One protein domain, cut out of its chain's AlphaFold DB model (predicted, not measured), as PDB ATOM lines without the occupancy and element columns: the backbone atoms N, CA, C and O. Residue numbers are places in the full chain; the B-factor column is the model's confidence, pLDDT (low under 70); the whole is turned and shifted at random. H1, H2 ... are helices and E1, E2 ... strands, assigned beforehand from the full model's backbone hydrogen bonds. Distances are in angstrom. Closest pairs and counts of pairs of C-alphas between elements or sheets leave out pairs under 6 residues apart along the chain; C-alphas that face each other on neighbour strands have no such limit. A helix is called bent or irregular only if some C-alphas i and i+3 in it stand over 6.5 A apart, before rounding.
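What this domain is: This is residues 220 to 378 of the 388 residues of an uncharacterized protein of Verrucomicrobiales bacterium (UniProt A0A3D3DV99). Two antiparallel sheets of four strands lie face to face as a sandwich, their strands crossed at 34 degrees, and one long hairpin wound over both makes a jelly roll. The short helices H1 and H2 lie beyond one end of the sandwich, with H3 off one side near that end. The strand orders are E1 - E8 - E3 - E6 and E2 - E7 - E4 - E5. Along the 159 printed residues run E1 H1 H2 E2 E3 H3 E4 E5 E6 E7 E8, class mixed, helices and strands. The whole is compact, with a radius of gyration of the C-alphas of 15.1 A and spans of 46 by 37 by 29 A.

How they stand to each other: One sheet, strongly twisted, holds E1 (residues 229 to 232), E8 (370 to 377), E3 (291 to 298) and E6 (338 to 345). N 231 and O 371 are 2.8 A apart between E1 and E8, N 296 and O 372 2.8 A between E8 and E3, and N 293 and O 343 2.8 A between E3 and E6, each within hydrogen-bond range. E6 bends by 52 degrees at residue 342. The other sheet holds E2 (281 to 287), E7 (348 to 356), E4 (317 to 323) and E5 (326 to 332). Within hydrogen-bond range are N 285 and O 350 of E2 and E7, 2.8 A, N 322 and O 353 of E4 and E7, 2.8 A, and N 328 and O 321 of the hairpin E4 and E5, 2.9 A. Between the edge strands E5 and E6 the closest C-alphas, of Asn 326 and Ala 343, are 6.9 A apart. H1 (257 to 266) touches H3 (306 to 312), with the C-alphas of Leu 264 and Leu 311 closest at 6.0 A; they are only just about perpendicular, at 70.4 degrees. H2 (270 to 275) is close to H1 but not clearly touching, with the C-alphas of Gly 266 and Phe 272 closest at 5.8 A. The three helices are not on either sheet. In H1 and H2 every O i to N i+4 pair is within hydrogen-bond range; in H3 1 of 3 is, beside 3 of 4 O i to N i+3 pairs. H3 is irregular: C-alphas 307 and 310 are 7.0 A apart.

Where its parts are: E1 begins at C-alpha 229 (-32.071, 36.076, 186.905). H1 is 14.2 A long. E2 measures 18.5 A, E3 22.6 A, E4 20.3 A, E5 19.0 A and E6 20.9 A. E7, 25.9 A, begins at C-alpha 348 (-37.346, 47.033, 196.995). E8, 22.4 A, ends at C-alpha 377 (-46.062, 33.223, 192.943).

The domain as a whole: The C-alphas farthest apart, of Lys 224 and Asp 271, are 46.9 A apart. The printed part has no cut. The links E1 to H1 and E7 to E8 are long. Residues 246 to 255 have pLDDT under 70.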
ATOM      1  N   SER A 220     -32.275  43.562 188.855       95.25
ATOM      2  CA  SER A 220     -33.739  43.598 188.830       95.25
ATOM      3  C   SER A 220     -34.335  42.191 188.774       95.25
ATOM      4  O   SER A 220     -34.241  41.526 187.739       95.25
ATOM      5  N   VAL A 221     -35.029  41.782 189.833       95.94
ATOM      6  CA  VAL A 221     -35.613  40.446 189.978       95.94
ATOM      7  C   VAL A 221     -37.143  40.515 190.031       95.94
ATOM      8  O   VAL A 221     -37.738  41.404 190.638       95.94
ATOM      9  N   GLY A 222     -37.809  39.552 189.385       92.88
ATOM     10  CA  GLY A 222     -39.264  39.395 189.457       92.88
ATOM     11  C   GLY A 222     -40.081  40.144 188.406       92.88
ATOM     12  O   GLY A 222     -41.279  40.311 188.619       92.88
ATOM     13  N   LYS A 223     -39.509  40.560 187.266       91.50
ATOM     14  CA  LYS A 223     -40.312  41.072 186.131       91.50
ATOM     15  C   LYS A 223     -41.265  39.989 185.595       91.50
ATOM     16  O   LYS A 223     -40.934  38.810 185.660       91.50
ATOM     17  N   LYS A 224     -42.440  40.386 185.088       85.31
ATOM     18  CA  LYS A 224     -43.502  39.463 184.630       85.31
ATOM     19  C   LYS A 224     -43.045  38.560 183.479       85.31
ATOM     20  O   LYS A 224     -43.265  37.360 183.542       85.31
ATOM     21  N   ASP A 225     -42.333  39.136 182.515       77.44
ATOM     22  CA  ASP A 225     -41.984  38.465 181.256       77.44
ATOM     23  C   ASP A 225     -40.506  38.054 181.193       77.44
ATOM     24  O   ASP A 225     -39.930  37.958 180.111       77.44
ATOM     25  N   LYS A 226     -39.847  37.889 182.347       72.56
ATOM     26  CA  LYS A 226     -38.418  37.562 182.394       72.56
ATOM     27  C   LYS A 226     -38.150  36.149 182.885       72.56
ATOM     28  O   LYS A 226     -38.741  35.681 183.855       72.56
ATOM     29  N   HIS A 227     -37.167  35.543 182.228       83.88
ATOM     30  CA  HIS A 227     -36.459  34.346 182.660       83.88
ATOM     31  C   HIS A 227     -35.834  34.518 184.060       83.88
ATOM     32  O   HIS A 227     -35.686  35.656 184.528       83.88
ATOM     33  N   PRO A 228     -35.454  33.407 184.723       92.94
ATOM     34  CA  PRO A 228     -34.650  33.450 185.939       92.94
ATOM     35  C   PRO A 228     -33.476  34.416 185.801       92.94
ATOM     36  O   PRO A 228     -32.769  34.416 184.791       92.94
ATOM     37  N   VAL A 229     -33.263  35.235 186.825       95.31
ATOM     38  CA  VAL A 229     -32.071  36.076 186.905       95.31
ATOM     39  C   VAL A 229     -30.935  35.182 187.373       95.31
ATOM     40  O   VAL A 229     -31.066  34.506 188.392       95.31
ATOM     41  N   ARG A 230     -29.844  35.163 186.610       95.06
ATOM     42  CA  ARG A 230     -28.633  34.406 186.928       95.06
ATOM     43  C   ARG A 230     -27.586  35.360 187.473       95.06
ATOM     44  O   ARG A 230     -27.312  36.380 186.849       95.06
ATOM     45  N   LEU A 231     -27.039  35.013 188.625       94.00
ATOM     46  CA  LEU A 231     -26.049  35.778 189.363       94.00
ATOM     47  C   LEU A 231     -24.782  34.941 189.496       94.00
ATOM     48  O   LEU A 231     -24.860  33.713 189.628       94.00
ATOM     49  N   THR A 232     -23.631  35.605 189.474       92.94
ATOM     50  CA  THR A 232     -22.322  34.960 189.606       92.94
ATOM     51  C   THR A 232     -21.519  35.602 190.729       92.94
ATOM     52  O   THR A 232     -21.757  36.754 191.084       92.94
ATOM     53  N   ALA A 233     -20.545  34.888 191.284       90.00
ATOM     54  CA  ALA A 233     -19.645  35.438 192.300       90.00
ATOM     55  C   ALA A 233     -18.735  36.574 191.801       90.00
ATOM     56  O   ALA A 233     -18.094  37.229 192.618       90.00
ATOM     57  N   MET A 234     -18.690  36.848 190.492       85.00
ATOM     58  CA  MET A 234     -18.022  38.048 189.970       85.00
ATOM     59  C   MET A 234     -18.755  39.330 190.379       85.00
ATOM     60  O   MET A 234     -18.147  40.389 190.454       85.00
ATOM     61  N   ASP A 235     -20.052  39.216 190.672       84.94
ATOM     62  CA  ASP A 235     -20.918  40.319 191.081       84.94
ATOM     63  C   ASP A 235     -21.062  40.414 192.611       84.94
ATOM     64  O   ASP A 235     -21.949  41.114 193.114       84.94
ATOM     65  N   TRP A 236     -20.248  39.656 193.358       87.56
ATOM     66  CA  TRP A 236     -20.270  39.681 194.813       87.56
ATOM     67  C   TRP A 236     -19.841  41.038 195.354       87.56
ATOM     68  O   TRP A 236     -18.826  41.610 194.966       87.56
ATOM     69  N   ARG A 237     -20.609  41.495 196.332       85.56
ATOM     70  CA  ARG A 237     -20.251  42.531 197.293       85.56
ATOM     71  C   ARG A 237     -19.747  41.875 198.579       85.56
ATOM     72  O   ARG A 237     -19.939  40.662 198.756       85.56
ATOM     73  N   PRO A 238     -19.184  42.657 199.515       85.06
ATOM     74  CA  PRO A 238     -18.843  42.163 200.835       85.06
ATOM     75  C   PRO A 238     -20.037  41.451 201.465       85.06
ATOM     76  O   PRO A 238     -21.171  41.944 201.448       85.06
ATOM     77  N   SER A 239     -19.789  40.243 201.960       87.38
ATOM     78  CA  SER A 239     -20.813  39.482 202.665       87.38
ATOM     79  C   SER A 239     -21.142  40.164 203.989       87.38
ATOM     80  O   SER A 239     -20.257  40.698 204.662       87.38
ATOM     81  N   LYS A 240     -22.420  40.143 204.370       86.25
ATOM     82  CA  LYS A 240     -22.916  40.681 205.641       86.25
ATOM     83  C   LYS A 240     -23.108  39.589 206.695       86.25
ATOM     84  O   LYS A 240     -23.792  39.839 207.690       86.25
ATOM     85  N   ILE A 241     -22.610  38.370 206.474       84.44
ATOM     86  CA  ILE A 241     -22.572  37.339 207.521       84.44
ATOM     87  C   ILE A 241     -21.303  37.484 208.353       84.44
ATOM     88  O   ILE A 241     -20.232  37.789 207.831       84.44
ATOM     89  N   MET A 242     -21.428  37.229 209.652       79.06
ATOM     90  CA  MET A 242     -20.267  36.958 210.490       79.06
ATOM     91  C   MET A 242     -19.890  35.492 210.315       79.06
ATOM     92  O   MET A 242     -20.707  34.612 210.581       79.06
ATOM     93  N   HIS A 243     -18.675  35.250 209.838       74.69
ATOM     94  CA  HIS A 243     -18.131  33.908 209.683       74.69
ATOM     95  C   HIS A 243     -17.750  33.306 211.035       74.69
ATOM     96  O   HIS A 243     -17.360  34.027 211.957       74.69
ATOM     97  N   ALA A 244     -17.814  31.977 211.139       73.56
ATOM     98  CA  ALA A 244     -17.466  31.248 212.363       73.56
ATOM     99  C   ALA A 244     -16.026  31.506 212.861       73.56
ATOM    100  O   ALA A 244     -15.737  31.341 214.044       73.56
ATOM    101  N   ASP A 245     -15.116  31.930 211.981       70.38
ATOM    102  CA  ASP A 245     -13.736  32.278 212.331       70.38
ATOM    103  C   ASP A 245     -13.562  33.727 212.830       70.38
ATOM    104  O   ASP A 245     -12.429  34.161 213.047       70.38
ATOM    105  N   ASN A 246     -14.665  34.467 213.026       69.38
ATOM    106  CA  ASN A 246     -14.708  35.885 213.403       69.38
ATOM    107  C   ASN A 246     -13.910  36.811 212.471       69.38
ATOM    108  O   ASN A 246     -13.637  37.963 212.821       69.38
ATOM    109  N   LYS A 247     -13.537  36.346 211.274       67.00
ATOM    110  CA  LYS A 247     -12.908  37.196 210.271       67.00
ATOM    111  C   LYS A 247     -14.000  37.803 209.410       67.00
ATOM    112  O   LYS A 247     -14.885  37.112 208.907       67.00
ATOM    113  N   HIS A 248     -13.927  39.119 209.217       56.41
ATOM    114  CA  HIS A 248     -14.698  39.738 208.150       56.41
ATOM    115  C   HIS A 248     -14.259  39.095 206.829       56.41
ATOM    116  O   HIS A 248     -13.051  38.951 206.607       56.41
ATOM    117  N   PRO A 249     -15.199  38.684 205.965       56.16
ATOM    118  CA  PRO A 249     -14.828  38.068 204.712       56.16
ATOM    119  C   PRO A 249     -13.972  39.049 203.930       56.16
ATOM    120  O   PRO A 249     -14.382  40.179 203.668       56.16
ATOM    121  N   SER A 250     -12.805  38.590 203.488       53.28
ATOM    122  CA  SER A 250     -12.269  39.139 202.259       53.28
ATOM    123  C   SER A 250     -13.189  38.624 201.157       53.28
ATOM    124  O   SER A 250     -13.059  37.480 200.712       53.28
ATOM    125  N   SER A 251     -14.144  39.444 200.733       53.47
ATOM    126  CA  SER A 251     -14.891  39.249 199.493       53.47
ATOM    127  C   SER A 251     -13.960  39.474 198.311       53.47
ATOM    128  O   SER A 251     -14.250  40.289 197.446       53.47
ATOM    129  N   GLN A 252     -12.795  38.815 198.293       58.84
ATOM    130  CA  GLN A 252     -11.946  38.858 197.120       58.84
ATOM    131  C   GLN A 252     -12.762  38.217 196.008       58.84
ATOM    132  O   GLN A 252     -13.076  37.029 196.107       58.84
ATOM    133  N   PRO A 253     -13.188  38.986 195.003       58.88
ATOM    134  CA  PRO A 253     -14.016  38.432 193.956       58.88
ATOM    135  C   PRO A 253     -13.245  37.285 193.294       58.88
ATOM    136  O   PRO A 253     -12.058  37.406 192.972       58.88
ATOM    137  N   VAL A 254     -13.911  36.150 193.087       61.91
ATOM    138  CA  VAL A 254     -13.374  35.105 192.212       61.91
ATOM    139  C   VAL A 254     -13.659  35.562 190.786       61.91
ATOM    140  O   VAL A 254     -14.647  35.167 190.175       61.91
ATOM    141  N   ILE A 255     -12.823  36.482 190.298       62.59
ATOM    142  CA  ILE A 255     -13.060  37.208 189.038       62.59
ATOM    143  C   ILE A 255     -12.904  36.282 187.823       62.59
ATOM    144  O   ILE A 255     -13.545  36.481 186.799       62.59
ATOM    145  N   GLU A 256     -12.066  35.246 187.916       77.06
ATOM    146  CA  GLU A 256     -11.715  34.416 186.762       77.06
ATOM    147  C   GLU A 256     -12.273  32.997 186.879       77.06
ATOM    148  O   GLU A 256     -12.070  32.299 187.876       77.06
ATOM    149  N   GLN A 257     -12.901  32.526 185.798       78.31
ATOM    150  CA  GLN A 257     -13.447  31.170 185.705       78.31
ATOM    151  C   GLN A 257     -12.391  30.093 185.994       78.31
ATOM    152  O   GLN A 257     -12.689  29.101 186.656       78.31
ATOM    153  N   GLN A 258     -11.154  30.285 185.529       82.75
ATOM    154  CA  GLN A 258     -10.072  29.336 185.780       82.75
ATOM    155  C   GLN A 258      -9.707  29.281 187.269       82.75
ATOM    156  O   GLN A 258      -9.621  28.188 187.825       82.75
ATOM    157  N   LYS A 259      -9.607  30.437 187.942       85.88
ATOM    158  CA  LYS A 259      -9.369  30.510 189.393       85.88
ATOM    159  C   LYS A 259     -10.475  29.818 190.182       85.88
ATOM    160  O   LYS A 259     -10.183  29.124 191.151       85.88
ATOM    161  N   LEU A 260     -11.730  29.947 189.744       88.88
ATOM    162  CA  LEU A 260     -12.840  29.206 190.339       88.88
ATOM    163  C   LEU A 260     -12.664  27.690 190.178       88.88
ATOM    164  O   LEU A 260     -12.836  26.941 191.136       88.88
ATOM    165  N   LEU A 261     -12.310  27.214 188.984       90.50
ATOM    166  CA  LEU A 261     -12.088  25.783 188.761       90.50
ATOM    167  C   LEU A 261     -10.914  25.249 189.586       90.50
ATOM    168  O   LEU A 261     -11.018  24.163 190.154       90.50
ATOM    169  N   ASP A 262      -9.824  26.006 189.682       91.12
ATOM    170  CA  ASP A 262      -8.653  25.635 190.477       91.12
ATOM    171  C   ASP A 262      -8.971  25.622 191.973       91.12
ATOM    172  O   ASP A 262      -8.606  24.668 192.664       91.12
ATOM    173  N   LEU A 263      -9.762  26.587 192.452       91.44
ATOM    174  CA  LEU A 263     -10.328  26.568 193.796       91.44
ATOM    175  C   LEU A 263     -11.138  25.288 194.036       91.44
ATOM    176  O   LEU A 263     -10.860  24.549 194.978       91.44
ATOM    177  N   LEU A 264     -12.109  24.977 193.173       93.56
ATOM    178  CA  LEU A 264     -12.961  23.793 193.334       93.56
ATOM    179  C   LEU A 264     -12.171  22.477 193.279       93.56
ATOM    180  O   LEU A 264     -12.531  21.525 193.977       93.56
ATOM    181  N   ARG A 265     -11.095  22.416 192.482       95.00
ATOM    182  CA  ARG A 265     -10.149  21.287 192.458       95.00
ATOM    183  C   ARG A 265      -9.382  21.184 193.772       95.00
ATOM    184  O   ARG A 265      -9.336  20.098 194.345       95.00
ATOM    185  N   GLY A 266      -8.847  22.297 194.272       94.06
ATOM    186  CA  GLY A 266      -8.178  22.360 195.573       94.06
ATOM    187  C   GLY A 266      -9.093  21.881 196.699       94.06
ATOM    188  O   GLY A 266      -8.710  21.030 197.496       94.06
ATOM    189  N   LEU A 267     -10.363  22.297 196.693       93.31
ATOM    190  CA  LEU A 267     -11.374  21.865 197.667       93.31
ATOM    191  C   LEU A 267     -11.697  20.354 197.625       93.31
ATOM    192  O   LEU A 267     -12.378  19.833 198.517       93.31
ATOM    193  N   GLN A 268     -11.220  19.602 196.630       93.62
ATOM    194  CA  GLN A 268     -11.300  18.138 196.662       93.62
ATOM    195  C   GLN A 268     -10.293  17.525 197.643       93.62
ATOM    196  O   GLN A 268     -10.576  16.472 198.220       93.62
ATOM    197  N   GLN A 269      -9.169  18.200 197.888       94.25
ATOM    198  CA  GLN A 269      -8.094  17.766 198.778       94.25
ATOM    199  C   GLN A 269      -8.418  18.132 200.241       94.25
ATOM    200  O   GLN A 269      -9.093  19.127 200.518       94.25
ATOM    201  N   SER A 270      -8.024  17.299 201.211       89.69
ATOM    202  CA  SER A 270      -8.269  17.559 202.644       89.69
ATOM    203  C   SER A 270      -7.522  18.787 203.143       89.69
ATOM    204  O   SER A 270      -8.129  19.648 203.774       89.69
ATOM    205  N   ASP A 271      -6.240  18.874 202.819       93.31
ATOM    206  CA  ASP A 271      -5.319  19.819 203.448       93.31
ATOM    207  C   ASP A 271      -5.620  21.239 202.977       93.31
ATOM    208  O   ASP A 271      -5.762  22.158 203.783       93.31
ATOM    209  N   PHE A 272      -5.881  21.390 201.674       93.19
ATOM    210  CA  PHE A 272      -6.339  22.649 201.097       93.19
ATOM    211  C   PHE A 272      -7.625  23.144 201.779       93.19
ATOM    212  O   PHE A 272      -7.707  24.304 202.167       93.19
ATOM    213  N   ARG A 273      -8.615  22.269 202.017       92.88
ATOM    214  CA  ARG A 273      -9.862  22.648 202.715       92.88
ATOM    215  C   ARG A 273      -9.656  23.081 204.164       92.88
ATOM    216  O   ARG A 273     -10.444  23.883 204.661       92.88
ATOM    217  N   GLN A 274      -8.670  22.514 204.857       90.44
ATOM    218  CA  GLN A 274      -8.359  22.891 206.238       90.44
ATOM    219  C   GLN A 274      -7.738  24.287 206.314       90.44
ATOM    220  O   GLN A 274      -8.018  25.054 207.239       90.44
ATOM    221  N   GLN A 275      -6.931  24.629 205.315       89.94
ATOM    222  CA  GLN A 275      -6.207  25.893 205.257       89.94
ATOM    223  C   GLN A 275      -7.028  27.020 204.622       89.94
ATOM    224  O   GLN A 275      -6.821  28.183 204.962       89.94
ATOM    225  N   TYR A 276      -7.980  26.696 203.742       88.88
ATOM    226  CA  TYR A 276      -8.759  27.707 203.035       88.88
ATOM    227  C   TYR A 276      -9.666  28.503 203.998       88.88
ATOM    228  O   TYR A 276     -10.384  27.894 204.807       88.88
ATOM    229  N   PRO A 277      -9.631  29.849 203.959       88.06
ATOM    230  CA  PRO A 277     -10.446  30.687 204.834       88.06
ATOM    231  C   PRO A 277     -11.926  30.623 204.450       88.06
ATOM    232  O   PRO A 277     -12.279  30.171 203.359       88.06
ATOM    233  N   ALA A 278     -12.798  31.100 205.341       89.25
ATOM    234  CA  ALA A 278     -14.190  31.322 204.977       89.25
ATOM    235  C   ALA A 278     -14.274  32.307 203.799       89.25
ATOM    236  O   ALA A 278     -13.496  33.260 203.704       89.25
ATOM    237  N   HIS A 279     -15.185  32.045 202.865       89.38
ATOM    238  CA  HIS A 279     -15.239  32.790 201.614       89.38
ATOM    239  C   HIS A 279     -16.670  32.884 201.106       89.38
ATOM    240  O   HIS A 279     -17.237  31.890 200.665       89.38
ATOM    241  N   SER A 280     -17.269  34.070 201.176       91.62
ATOM    242  CA  SER A 280     -18.639  34.317 200.723       91.62
ATOM    243  C   SER A 280     -18.829  35.767 200.281       91.62
ATOM    244  O   SER A 280     -18.004  36.630 200.588       91.62
ATOM    245  N   GLY A 281     -19.934  36.035 199.587       91.38
ATOM    246  CA  GLY A 281     -20.321  37.373 199.154       91.38
ATOM    247  C   GLY A 281     -21.835  37.533 199.083       91.38
ATOM    248  O   GLY A 281     -22.590  36.565 199.215       91.38
ATOM    249  N   SER A 282     -22.263  38.776 198.876       92.75
ATOM    250  CA  SER A 282     -23.669  39.156 198.733       92.75
ATOM    251  C   SER A 282     -23.958  39.711 197.341       92.75
ATOM    252  O   SER A 282     -23.083  40.268 196.684       92.75
ATOM    253  N   TRP A 283     -25.195  39.578 196.872       93.69
ATOM    254  CA  TRP A 283     -25.685  40.275 195.684       93.69
ATOM    255  C   TRP A 283     -26.733  41.290 196.096       93.69
ATOM    256  O   TRP A 283     -27.686  40.945 196.791       93.69
ATOM    257  N   SER A 284     -26.631  42.514 195.590       94.00
ATOM    258  CA  SER A 284     -27.740  43.455 195.713       94.00
ATOM    259  C   SER A 284     -28.763  43.192 194.621       94.00
ATOM    260  O   SER A 284     -28.458  43.221 193.424       94.00
ATOM    261  N   VAL A 285     -29.992  42.929 195.035       96.31
ATOM    262  CA  VAL A 285     -31.116  42.626 194.158       96.31
ATOM    263  C   VAL A 285     -32.229  43.639 194.402       96.31
ATOM    264  O   VAL A 285     -32.530  44.004 195.530       96.31
ATOM    265  N   ASN A 286     -32.856  44.112 193.330       97.19
ATOM    266  CA  ASN A 286     -34.051  44.941 193.391       97.19
ATOM    267  C   ASN A 286     -35.255  44.060 193.079       97.19
ATOM    268  O   ASN A 286     -35.489  43.686 191.923       97.19
ATOM    269  N   ILE A 287     -35.995  43.708 194.122       97.75
ATOM    270  CA  ILE A 287     -37.210  42.913 194.035       97.75
ATOM    271  C   ILE A 287     -38.326  43.815 193.523       97.75
ATOM    272  O   ILE A 287     -38.858  44.661 194.232       97.75
ATOM    273  N   LEU A 288     -38.692  43.642 192.257       96.81
ATOM    274  CA  LEU A 288     -39.649  44.535 191.601       96.81
ATOM    275  C   LEU A 288     -41.104  44.237 191.962       96.81
ATOM    276  O   LEU A 288     -41.968  45.090 191.790       96.81
ATOM    277  N   ARG A 289     -41.392  43.013 192.408       95.81
ATOM    278  CA  ARG A 289     -42.728  42.599 192.839       95.81
ATOM    279  C   ARG A 289     -42.600  41.800 194.123       95.81
ATOM    280  O   ARG A 289     -41.852  40.828 194.117       95.81
ATOM    281  N   PRO A 290     -43.359  42.109 195.180       96.56
ATOM    282  CA  PRO A 290     -43.354  41.246 196.347       96.56
ATOM    283  C   PRO A 290     -43.909  39.870 195.953       96.56
ATOM    284  O   PRO A 290     -44.738  39.745 195.039       96.56
ATOM    285  N   GLY A 291     -43.440  38.811 196.598       96.00
ATOM    286  CA  GLY A 291     -43.931  37.471 196.303       96.00
ATOM    287  C   GLY A 291     -43.015  36.368 196.777       96.00
ATOM    288  O   GLY A 291     -42.060  36.601 197.513       96.00
ATOM    289  N   ARG A 292     -43.321  35.164 196.307       96.62
ATOM    290  CA  ARG A 292     -42.548  33.963 196.569       96.62
ATOM    291  C   ARG A 292     -41.558  33.721 195.449       96.62
ATOM    292  O   ARG A 292     -41.917  33.728 194.268       96.62
ATOM    293  N   TYR A 293     -40.315  33.486 195.831       97.50
ATOM    294  CA  TYR A 293     -39.180  33.323 194.941       97.50
ATOM    295  C   TYR A 293     -38.582  31.937 195.087       97.50
ATOM    296  O   TYR A 293     -38.371  31.464 196.199       97.50
ATOM    297  N   GLN A 294     -38.298  31.297 193.959       97.50
ATOM    298  CA  GLN A 294     -37.447  30.122 193.901       97.50
ATOM    299  C   GLN A 294     -36.007  30.587 193.723       97.50
ATOM    300  O   GLN A 294     -35.708  31.333 192.788       97.50
ATOM    301  N   ILE A 295     -35.138  30.152 194.629       98.25
ATOM    302  CA  ILE A 295     -33.718  30.492 194.640       98.25
ATOM    303  C   ILE A 295     -32.943  29.186 194.552       98.25
ATOM    304  O   ILE A 295     -33.097  28.313 195.409       98.25
ATOM    305  N   LYS A 296     -32.131  29.047 193.508       98.12
ATOM    306  CA  LYS A 296     -31.251  27.903 193.294       98.12
ATOM    307  C   LYS A 296     -29.802  28.341 193.440       98.12
ATOM    308  O   LYS A 296     -29.372  29.215 192.702       98.12
ATOM    309  N   ALA A 297     -29.068  27.741 194.366       98.06
ATOM    310  CA  ALA A 297     -27.680  28.076 194.677       98.06
ATOM    311  C   ALA A 297     -26.749  26.890 194.381       98.06
ATOM    312  O   ALA A 297     -27.089  25.743 194.694       98.06
ATOM    313  N   SER A 298     -25.582  27.148 193.791       97.44
ATOM    314  CA  SER A 298     -24.612  26.111 193.410       97.44
ATOM    315  C   SER A 298     -23.170  26.629 193.322       97.44
ATOM    316  O   SER A 298     -22.917  27.832 193.315       97.44
ATOM    317  N   LEU A 299     -22.208  25.700 193.258       96.12
ATOM    318  CA  LEU A 299     -20.783  26.009 193.055       96.12
ATOM    319  C   LEU A 299     -20.404  26.175 191.575       96.12
ATOM    320  O   LEU A 299     -19.418  26.829 191.258       96.12
ATOM    321  N   LEU A 300     -21.189  25.591 190.669       94.75
ATOM    322  CA  LEU A 300     -21.045  25.702 189.216       94.75
ATOM    323  C   LEU A 300     -22.420  25.943 188.568       94.75
ATOM    324  O   LEU A 300     -23.440  25.711 189.227       94.75
ATOM    325  N   PRO A 301     -22.486  26.388 187.297       92.75
ATOM    326  CA  PRO A 301     -23.752  26.543 186.588       92.75
ATOM    327  C   PRO A 301     -24.560  25.241 186.545       92.75
ATOM    328  O   PRO A 301     -24.028  24.138 186.644       92.75
ATOM    329  N   THR A 302     -25.869  25.359 186.360       82.38
ATOM    330  CA  THR A 302     -26.800  24.221 186.400       82.38
ATOM    331  C   THR A 302     -26.693  23.294 185.189       82.38
ATOM    332  O   THR A 302     -26.939  22.097 185.318       82.38
ATOM    333  N   ASN A 303     -26.274  23.827 184.041       84.31
ATOM    334  CA  ASN A 303     -26.137  23.100 182.779       84.31
ATOM    335  C   ASN A 303     -24.664  22.788 182.484       84.31
ATOM    336  O   ASN A 303     -24.118  23.230 181.473       84.31
ATOM    337  N   ILE A 304     -24.002  22.082 183.401       86.62
ATOM    338  CA  ILE A 304     -22.613  21.650 183.215       86.62
ATOM    339  C   ILE A 304     -22.525  20.243 182.628       86.62
ATOM    340  O   ILE A 304     -23.330  19.366 182.934       86.62
ATOM    341  N   ASP A 305     -21.491  20.051 181.815       89.44
ATOM    342  CA  ASP A 305     -21.033  18.754 181.318       89.44
ATOM    343  C   ASP A 305     -20.730  17.794 182.485       89.44
ATOM    344  O   ASP A 305     -20.259  18.209 183.553       89.44
ATOM    345  N   ASP A 306     -20.982  16.504 182.264       89.44
ATOM    346  CA  ASP A 306     -20.756  15.419 183.216       89.44
ATOM    347  C   ASP A 306     -19.347  15.429 183.810       89.44
ATOM    348  O   ASP A 306     -19.182  15.174 185.007       89.44
ATOM    349  N   ARG A 307     -18.338  15.830 183.025       90.81
ATOM    350  CA  ARG A 307     -16.949  15.932 183.504       90.81
ATOM    351  C   ARG A 307     -16.766  16.911 184.669       90.81
ATOM    352  O   ARG A 307     -15.842  16.748 185.464       90.81
ATOM    353  N   TRP A 308     -17.647  17.903 184.805       91.00
ATOM    354  CA  TRP A 308     -17.591  18.910 185.870       91.00
ATOM    355  C   TRP A 308     -18.511  18.592 187.053       91.00
ATOM    356  O   TRP A 308     -18.381  19.220 188.105       91.00
ATOM    357  N   LYS A 309     -19.405  17.595 186.943       92.31
ATOM    358  CA  LYS A 309     -20.363  17.250 188.013       92.31
ATOM    359  C   LYS A 309     -19.678  16.897 189.329       92.31
ATOM    360  O   LYS A 309     -20.151  17.301 190.387       92.31
ATOM    361  N   LYS A 310     -18.533  16.206 189.273       94.44
ATOM    362  CA  LYS A 310     -17.746  15.867 190.470       94.44
ATOM    363  C   LYS A 310     -17.225  17.114 191.193       94.44
ATOM    364  O   LYS A 310     -17.201  17.129 192.417       94.44
ATOM    365  N   LEU A 311     -16.841  18.155 190.452       94.12
ATOM    366  CA  LEU A 311     -16.375  19.424 191.023       94.12
ATOM    367  C   LEU A 311     -17.530  20.282 191.555       94.12
ATOM    368  O   LEU A 311     -17.340  21.022 192.514       94.12
ATOM    369  N   ALA A 312     -18.727  20.151 190.979       93.38
ATOM    370  CA  ALA A 312     -19.939  20.807 191.469       93.38
ATOM    371  C   ALA A 312     -20.556  20.139 192.709       93.38
ATOM    372  O   ALA A 312     -21.461  20.712 193.315       93.38
ATOM    373  N   ALA A 313     -20.136  18.917 193.046       96.50
ATOM    374  CA  ALA A 313     -20.754  18.123 194.097       96.50
ATOM    375  C   ALA A 313     -20.519  18.743 195.482       96.50
ATOM    376  O   ALA A 313     -19.391  18.846 195.964       96.50
ATOM    377  N   LEU A 314     -21.614  19.097 196.145       97.06
ATOM    378  CA  LEU A 314     -21.639  19.580 197.514       97.06
ATOM    379  C   LEU A 314     -21.326  18.439 198.481       97.06
ATOM    380  O   LEU A 314     -21.768  17.294 198.333       97.06
ATOM    381  N   ARG A 315     -20.585  18.771 199.529       96.00
ATOM    382  CA  ARG A 315     -20.402  17.908 200.695       96.00
ATOM    383  C   ARG A 315     -21.615  18.025 201.623       96.00
ATOM    384  O   ARG A 315     -22.382  18.983 201.530       96.00
ATOM    385  N   GLY A 316     -21.785  17.047 202.515       95.62
ATOM    386  CA  GLY A 316     -22.785  17.141 203.583       95.62
ATOM    387  C   GLY A 316     -22.504  18.342 204.493       95.62
ATOM    388  O   GLY A 316     -21.351  18.725 204.671       95.62
ATOM    389  N   GLY A 317     -23.556  18.943 205.041       95.94
ATOM    390  CA  GLY A 317     -23.479  20.201 205.785       95.94
ATOM    391  C   GLY A 317     -24.833  20.901 205.797       95.94
ATOM    392  O   GLY A 317     -25.865  20.241 205.708       95.94
ATOM    393  N   ARG A 318     -24.856  22.229 205.865       97.38
ATOM    394  CA  ARG A 318     -26.088  23.024 205.777       97.38
ATOM    395  C   ARG A 318     -25.972  24.060 204.668       97.38
ATOM    396  O   ARG A 318     -24.883  24.561 204.409       97.38
ATOM    397  N   ALA A 319     -27.088  24.379 204.028       97.88
ATOM    398  CA  ALA A 319     -27.186  25.525 203.136       97.88
ATOM    399  C   ALA A 319     -28.062  26.596 203.769       97.88
ATOM    400  O   ALA A 319     -29.084  26.291 204.388       97.88
ATOM    401  N   PHE A 320     -27.644  27.837 203.571       97.56
ATOM    402  CA  PHE A 320     -28.293  29.032 204.071       97.56
ATOM    403  C   PHE A 320     -28.550  29.960 202.896       97.56
ATOM    404  O   PHE A 320     -27.655  30.209 202.085       97.56
ATOM    405  N   ILE A 321     -29.784  30.437 202.785       98.06
ATOM    406  CA  ILE A 321     -30.197  31.383 201.753       98.06
ATOM    407  C   ILE A 321     -30.939  32.514 202.449       98.06
ATOM    408  O   ILE A 321     -32.010  32.299 203.022       98.06
ATOM    409  N   ARG A 322     -30.351  33.708 202.411       97.44
ATOM    410  CA  ARG A 322     -30.898  34.937 202.979       97.44
ATOM    411  C   ARG A 322     -31.310  35.881 201.861       97.44
ATOM    412  O   ARG A 322     -30.486  36.213 201.020       97.44
ATOM    413  N   ILE A 323     -32.559  36.333 201.874       97.25
ATOM    414  CA  ILE A 323     -33.058  37.399 201.002       97.25
ATOM    415  C   ILE A 323     -33.754  38.455 201.861       97.25
ATOM    416  O   ILE A 323     -34.814  38.214 202.444       97.25
ATOM    417  N   GLY A 324     -33.108  39.609 202.010       93.38
ATOM    418  CA  GLY A 324     -33.486  40.602 203.012       93.38
ATOM    419  C   GLY A 324     -33.505  40.019 204.422       93.38
ATOM    420  O   GLY A 324     -32.487  39.538 204.916       93.38
ATOM    421  N   GLN A 325     -34.665  40.059 205.076       92.44
ATOM    422  CA  GLN A 325     -34.840  39.535 206.437       92.44
ATOM    423  C   GLN A 325     -35.154  38.031 206.478       92.44
ATOM    424  O   GLN A 325     -35.099  37.419 207.542       92.44
ATOM    425  N   ASN A 326     -35.475  37.417 205.337       94.88
ATOM    426  CA  ASN A 326     -35.883  36.019 205.290       94.88
ATOM    427  C   ASN A 326     -34.659  35.118 205.136       94.88
ATOM    428  O   ASN A 326     -34.023  35.110 204.083       94.88
ATOM    429  N   LEU A 327     -34.357  34.341 206.177       96.44
ATOM    430  CA  LEU A 327     -33.322  33.311 206.170       96.44
ATOM    431  C   LEU A 327     -33.966  31.924 206.102       96.44
ATOM    432  O   LEU A 327     -34.773  31.559 206.957       96.44
ATOM    433  N   VAL A 328     -33.573  31.133 205.108       97.06
ATOM    434  CA  VAL A 328     -33.940  29.720 204.984       97.06
ATOM    435  C   VAL A 328     -32.699  28.866 205.209       97.06
ATOM    436  O   VAL A 328     -31.667  29.091 204.578       97.06
ATOM    437  N   GLN A 329     -32.819  27.866 206.081       97.50
ATOM    438  CA  GLN A 329     -31.781  26.874 206.354       97.50
ATOM    439  C   GLN A 329     -32.271  25.482 205.953       97.50
ATOM    440  O   GLN A 329     -33.417  25.120 206.215       97.50
ATOM    441  N   LEU A 330     -31.389  24.682 205.361       97.12
ATOM    442  CA  LEU A 330     -31.669  23.288 205.019       97.12
ATOM    443  C   LEU A 330     -30.440  22.393 205.193       97.12
ATOM    444  O   LEU A 330     -29.296  22.849 205.127       97.12
ATOM    445  N   GLN A 331     -30.687  21.098 205.374       97.88
ATOM    446  CA  GLN A 331     -29.639  20.086 205.413       97.88
ATOM    447  C   GLN A 331     -29.158  19.761 203.991       97.88
ATOM    448  O   GLN A 331     -29.963  19.490 203.100       97.88
ATOM    449  N   LEU A 332     -27.841  19.762 203.776       97.06
ATOM    450  CA  LEU A 332     -27.228  19.372 202.510       97.06
ATOM    451  C   LEU A 332     -27.071  17.860 202.416       97.06
ATOM    452  O   LEU A 332     -26.452  17.226 203.276       97.06
ATOM    453  N   VAL A 333     -27.560  17.305 201.309       95.94
ATOM    454  CA  VAL A 333     -27.299  15.922 200.910       95.94
ATOM    455  C   VAL A 333     -25.960  15.868 200.179       95.94
ATOM    456  O   VAL A 333     -25.739  16.586 199.202       95.94
ATOM    457  N   LYS A 334     -25.054  15.004 200.647       97.00
ATOM    458  CA  LYS A 334     -23.750  14.785 200.011       97.00
ATOM    459  C   LYS A 334     -23.941  14.341 198.555       97.00
ATOM    460  O   LYS A 334     -24.694  13.412 198.287       97.00
ATOM    461  N   GLY A 335     -23.216  14.972 197.637       96.31
ATOM    462  CA  GLY A 335     -23.265  14.682 196.202       96.31
ATOM    463  C   GLY A 335     -24.253  15.541 195.411       96.31
ATOM    464  O   GLY A 335     -24.195  15.530 194.184       96.31
ATOM    465  N   ALA A 336     -25.121  16.318 196.070       96.50
ATOM    466  CA  ALA A 336     -25.991  17.268 195.379       96.50
ATOM    467  C   ALA A 336     -25.157  18.341 194.660       96.50
ATOM    468  O   ALA A 336     -24.186  18.835 195.213       96.50
ATOM    469  N   THR A 337     -25.528  18.746 193.446       96.62
ATOM    470  CA  THR A 337     -24.799  19.793 192.694       96.62
ATOM    471  C   THR A 337     -25.348  21.201 192.923       96.62
ATOM    472  O   THR A 337     -24.742  22.195 192.528       96.62
ATOM    473  N   SER A 338     -26.531  21.296 193.527       97.25
ATOM    474  CA  SER A 338     -27.214  22.553 193.811       97.25
ATOM    475  C   SER A 338     -28.259  22.358 194.902       97.25
ATOM    476  O   SER A 338     -28.686  21.237 195.180       97.25
ATOM    477  N   VAL A 339     -28.703  23.469 195.475       97.75
ATOM    478  CA  VAL A 339     -29.816  23.547 196.421       97.75
ATOM    479  C   VAL A 339     -30.882  24.453 195.846       97.75
ATOM    480  O   VAL A 339     -30.551  25.477 195.262       97.75
ATOM    481  N   THR A 340     -32.154  24.108 196.030       97.94
ATOM    482  CA  THR A 340     -33.282  24.965 195.655       97.94
ATOM    483  C   THR A 340     -34.172  25.209 196.866       97.94
ATOM    484  O   THR A 340     -34.604  24.257 197.510       97.94
ATOM    485  N   VAL A 341     -34.481  26.473 197.145       97.50
ATOM    486  CA  VAL A 341     -35.438  26.878 198.185       97.50
ATOM    487  C   VAL A 341     -36.517  27.774 197.616       97.50
ATOM    488  O   VAL A 341     -36.375  28.344 196.535       97.50
ATOM    489  N   GLN A 342     -37.592  27.915 198.382       97.19
ATOM    490  CA  GLN A 342     -38.622  28.909 198.139       97.19
ATOM    491  C   GLN A 342     -38.661  29.867 199.328       97.19
ATOM    492  O   GLN A 342     -38.905  29.423 200.448       97.19
ATOM    493  N   ALA A 343     -38.443  31.154 199.080       96.62
ATOM    494  CA  ALA A 343     -38.443  32.202 200.095       96.62
ATOM    495  C   ALA A 343     -39.335  33.362 199.649       96.62
ATOM    496  O   ALA A 343     -39.422  33.664 198.459       96.62
ATOM    497  N   ASP A 344     -40.003  34.005 200.598       96.38
ATOM    498  CA  ASP A 344     -40.759  35.218 200.312       96.38
ATOM    499  C   ASP A 344     -39.816  36.428 200.302       96.38
ATOM    500  O   ASP A 344     -38.822  36.466 201.026       96.38
ATOM    501  N   ALA A 345     -40.118  37.418 199.468       96.81
ATOM    502  CA  ALA A 345     -39.371  38.666 199.405       96.81
ATOM    503  C   ALA A 345     -40.322  39.859 199.270       96.81
ATOM    504  O   ALA A 345     -41.333  39.798 198.557       96.81
ATOM    505  N   ASP A 346     -40.000  40.931 199.985       96.75
ATOM    506  CA  ASP A 346     -40.626  42.243 199.845       96.75
ATOM    507  C   ASP A 346     -40.096  42.974 198.622       96.75
ATOM    508  O   ASP A 346     -38.986  42.708 198.166       96.75
ATOM    509  N   ALA A 347     -40.900  43.888 198.083       97.06
ATOM    510  CA  ALA A 347     -40.429  44.761 197.023       97.06
ATOM    511  C   ALA A 347     -39.366  45.734 197.548       97.06
ATOM    512  O   ALA A 347     -39.441  46.185 198.689       97.06
ATOM    513  N   GLY A 348     -38.419  46.096 196.686       96.94
ATOM    514  CA  GLY A 348     -37.346  47.033 196.995       96.94
ATOM    515  C   GLY A 348     -35.952  46.435 196.842       96.94
ATOM    516  O   GLY A 348     -35.770  45.272 196.475       96.94
ATOM    517  N   ILE A 349     -34.953  47.279 197.098       96.19
ATOM    518  CA  ILE A 349     -33.544  46.889 197.074       96.19
ATOM    519  C   ILE A 349     -33.233  46.124 198.357       96.19
ATOM    520  O   ILE A 349     -33.533  46.585 199.456       96.19
ATOM    521  N   THR A 350     -32.631  44.951 198.213       96.19
ATOM    522  CA  THR A 350     -32.229  44.105 199.329       96.19
ATOM    523  C   THR A 350     -31.004  43.273 198.961       96.19
ATOM    524  O   THR A 350     -30.597  43.243 197.799       96.19
ATOM    525  N   ASP A 351     -30.419  42.596 199.943       95.38
ATOM    526  CA  ASP A 351     -29.309  41.681 199.707       95.38
ATOM    527  C   ASP A 351     -29.807  40.246 199.601       95.38
ATOM    528  O   ASP A 351     -30.705  39.811 200.329       95.38
ATOM    529  N   LEU A 352     -29.188  39.515 198.685       97.38
ATOM    530  CA  LEU A 352     -29.281  38.078 198.551       97.38
ATOM    531  C   LEU A 352     -27.923  37.483 198.911       97.38
ATOM    532  O   LEU A 352     -26.904  37.876 198.353       97.38
ATOM    533  N   GLU A 353     -27.909  36.515 199.813       96.50
ATOM    534  CA  GLU A 353     -26.711  35.780 200.202       96.50
ATOM    535  C   GLU A 353     -27.021  34.295 200.270       96.50
ATOM    536  O   GLU A 353     -28.035  33.876 200.826       96.50
ATOM    537  N   CYS A 354     -26.124  33.493 199.706       97.25
ATOM    538  CA  CYS A 354     -26.256  32.047 199.652       97.25
ATOM    539  C   CYS A 354     -24.916  31.435 200.048       97.25
ATOM    540  O   CYS A 354     -23.914  31.695 199.381       97.25
ATOM    541  N   TRP A 355     -24.885  30.615 201.094       96.75
ATOM    542  CA  TRP A 355     -23.657  29.954 201.534       96.75
ATOM    543  C   TRP A 355     -23.906  28.544 202.062       96.75
ATOM    544  O   TRP A 355     -25.027  28.139 202.379       96.75
ATOM    545  N   PHE A 356     -22.821  27.784 202.131       96.75
ATOM    546  CA  PHE A 356     -22.787  26.383 202.499       96.75
ATOM    547  C   PHE A 356     -21.791  26.168 203.635       96.75
ATOM    548  O   PHE A 356     -20.668  26.666 203.583       96.75
ATOM    549  N   THR A 357     -22.162  25.359 204.620       95.56
ATOM    550  CA  THR A 357     -21.223  24.805 205.604       95.56
ATOM    551  C   THR A 357     -20.814  23.386 205.211       95.56
ATOM    552  O   THR A 357     -21.414  22.762 204.327       95.56
ATOM    553  N   GLY A 358     -19.740  22.878 205.822       94.75
ATOM    554  CA  GLY A 358     -19.201  21.537 205.551       94.75
ATOM    555  C   GLY A 358     -18.447  21.402 204.220       94.75
ATOM    556  O   GLY A 358     -17.910  20.334 203.912       94.75
ATOM    557  N   GLN A 359     -18.375  22.479 203.430       95.38
ATOM    558  CA  GLN A 359     -17.553  22.528 202.214       95.38
ATOM    559  C   GLN A 359     -16.077  22.768 202.557       95.38
ATOM    560  O   GLN A 359     -15.189  22.196 201.922       95.38
ATOM    561  N   LEU A 360     -15.843  23.554 203.609       93.56
ATOM    562  CA  LEU A 360     -14.551  23.840 204.225       93.56
ATOM    563  C   LEU A 360     -14.441  23.120 205.582       93.56
ATOM    564  O   LEU A 360     -15.409  22.522 206.059       93.56
ATOM    565  N   ALA A 361     -13.258  23.143 206.200       87.94
ATOM    566  CA  ALA A 361     -13.085  22.634 207.561       87.94
ATOM    567  C   ALA A 361     -13.624  23.613 208.624       87.94
ATOM    568  O   ALA A 361     -13.814  24.793 208.343       87.94
ATOM    569  N   VAL A 362     -13.804  23.125 209.860       80.31
ATOM    570  CA  VAL A 362     -14.094  23.949 211.058       80.31
ATOM    571  C   VAL A 362     -15.323  24.852 210.878       80.31
ATOM    572  O   VAL A 362     -15.270  26.048 211.126       80.31
ATOM    573  N   GLU A 363     -16.415  24.287 210.356       81.56
ATOM    574  CA  GLU A 363     -17.694  24.983 210.105       81.56
ATOM    575  C   GLU A 363     -17.636  26.229 209.200       81.56
ATOM    576  O   GLU A 363     -18.675  26.838 208.958       81.56
ATOM    577  N   ARG A 364     -16.471  26.549 208.620       89.94
ATOM    578  CA  ARG A 364     -16.291  27.703 207.735       89.94
ATOM    579  C   ARG A 364     -17.235  27.643 206.541       89.94
ATOM    580  O   ARG A 364     -17.509  26.584 205.961       89.94
ATOM    581  N   GLU A 365     -17.697  28.819 206.159       92.69
ATOM    582  CA  GLU A 365     -18.694  29.015 205.129       92.69
ATOM    583  C   GLU A 365     -18.045  29.187 203.755       92.69
ATOM    584  O   GLU A 365     -17.066  29.918 203.585       92.69
ATOM    585  N   LEU A 366     -18.646  28.544 202.757       94.12
ATOM    586  CA  LEU A 366     -18.350  28.754 201.347       94.12
ATOM    587  C   LEU A 366     -19.597  29.296 200.650       94.12
ATOM    588  O   LEU A 366     -20.640  28.643 200.639       94.12
ATOM    589  N   GLY A 367     -19.494  30.482 200.067       94.75
ATOM    590  CA  GLY A 367     -20.547  31.110 199.287       94.75
ATOM    591  C   GLY A 367     -20.883  30.305 198.034       94.75
ATOM    592  O   GLY A 367     -20.039  29.618 197.458       94.75
ATOM    593  N   ALA A 368     -22.131  30.402 197.588       96.00
ATOM    594  CA  ALA A 368     -22.530  29.873 196.295       96.00
ATOM    595  C   ALA A 368     -21.943  30.731 195.171       96.00
ATOM    596  O   ALA A 368     -22.184  31.929 195.120       96.00
ATOM    597  N   PHE A 369     -21.219  30.132 194.230       95.25
ATOM    598  CA  PHE A 369     -20.643  30.895 193.121       95.25
ATOM    599  C   PHE A 369     -21.658  31.241 192.028       95.25
ATOM    600  O   PHE A 369     -21.433  32.168 191.252       95.25
ATOM    601  N   PHE A 370     -22.775  30.514 191.977       96.19
ATOM    602  CA  PHE A 370     -23.864  30.743 191.036       96.19
ATOM    603  C   PHE A 370     -25.205  30.707 191.755       96.19
ATOM    604  O   PHE A 370     -25.463  29.817 192.574       96.19
ATOM    605  N   VAL A 371     -26.078  31.656 191.410       97.12
ATOM    606  CA  VAL A 371     -27.457  31.697 191.898       97.12
ATOM    607  C   VAL A 371     -28.425  31.963 190.752       97.12
ATOM    608  O   VAL A 371     -28.219  32.867 189.949       97.12
ATOM    609  N   GLU A 372     -29.510  31.197 190.687       97.50
ATOM    610  CA  GLU A 372     -30.670  31.493 189.845       97.50
ATOM    611  C   GLU A 372     -31.841  31.905 190.742       97.50
ATOM    612  O   GLU A 372     -32.184  31.188 191.683       97.50
ATOM    613  N   ILE A 373     -32.471  33.045 190.458       97.69
ATOM    614  CA  ILE A 373     -33.624  33.544 191.216       97.69
ATOM    615  C   ILE A 373     -34.792  33.900 190.291       97.69
ATOM    616  O   ILE A 373     -34.647  34.642 189.315       97.69
ATOM    617  N   GLN A 374     -35.979  33.382 190.610       96.50
ATOM    618  CA  GLN A 374     -37.207  33.612 189.847       96.50
ATOM    619  C   GLN A 374     -38.416  33.757 190.776       96.50
ATOM    620  O   GLN A 374     -38.557  33.013 191.742       96.50
ATOM    621  N   ARG A 375     -39.329  34.688 190.465       96.25
ATOM    622  CA  ARG A 375     -40.629  34.772 191.151       96.25
ATOM    623  C   ARG A 375     -41.531  33.637 190.672       96.25
ATOM    624  O   ARG A 375     -41.772  33.534 189.473       96.25
ATOM    625  N   ILE A 376     -42.067  32.852 191.598       96.19
ATOM    626  CA  ILE A 376     -42.933  31.697 191.315       96.19
ATOM    627  C   ILE A 376     -44.385  31.889 191.768       96.19
ATOM    628  O   ILE A 376     -45.234  31.069 191.442       96.19
ATOM    629  N   GLY A 377     -44.695  32.957 192.502       94.75
ATOM    630  CA  GLY A 377     -46.062  33.223 192.943       94.75
ATOM    631  C   GLY A 377     -46.152  34.368 193.938       94.75
ATOM    632  O   GLY A 377     -45.187  35.110 194.141       94.75
ATOM    633  N   ASP A 378     -47.323  34.510 194.542       95.38
ATOM    634  CA  ASP A 378     -47.554  35.442 195.641       95.38
ATOM    635  C   ASP A 378     -46.983  34.888 196.949       95.38
ATOM    636  O   ASP A 378     -46.678  33.694 197.050       95.38
TER     637      ASP A 378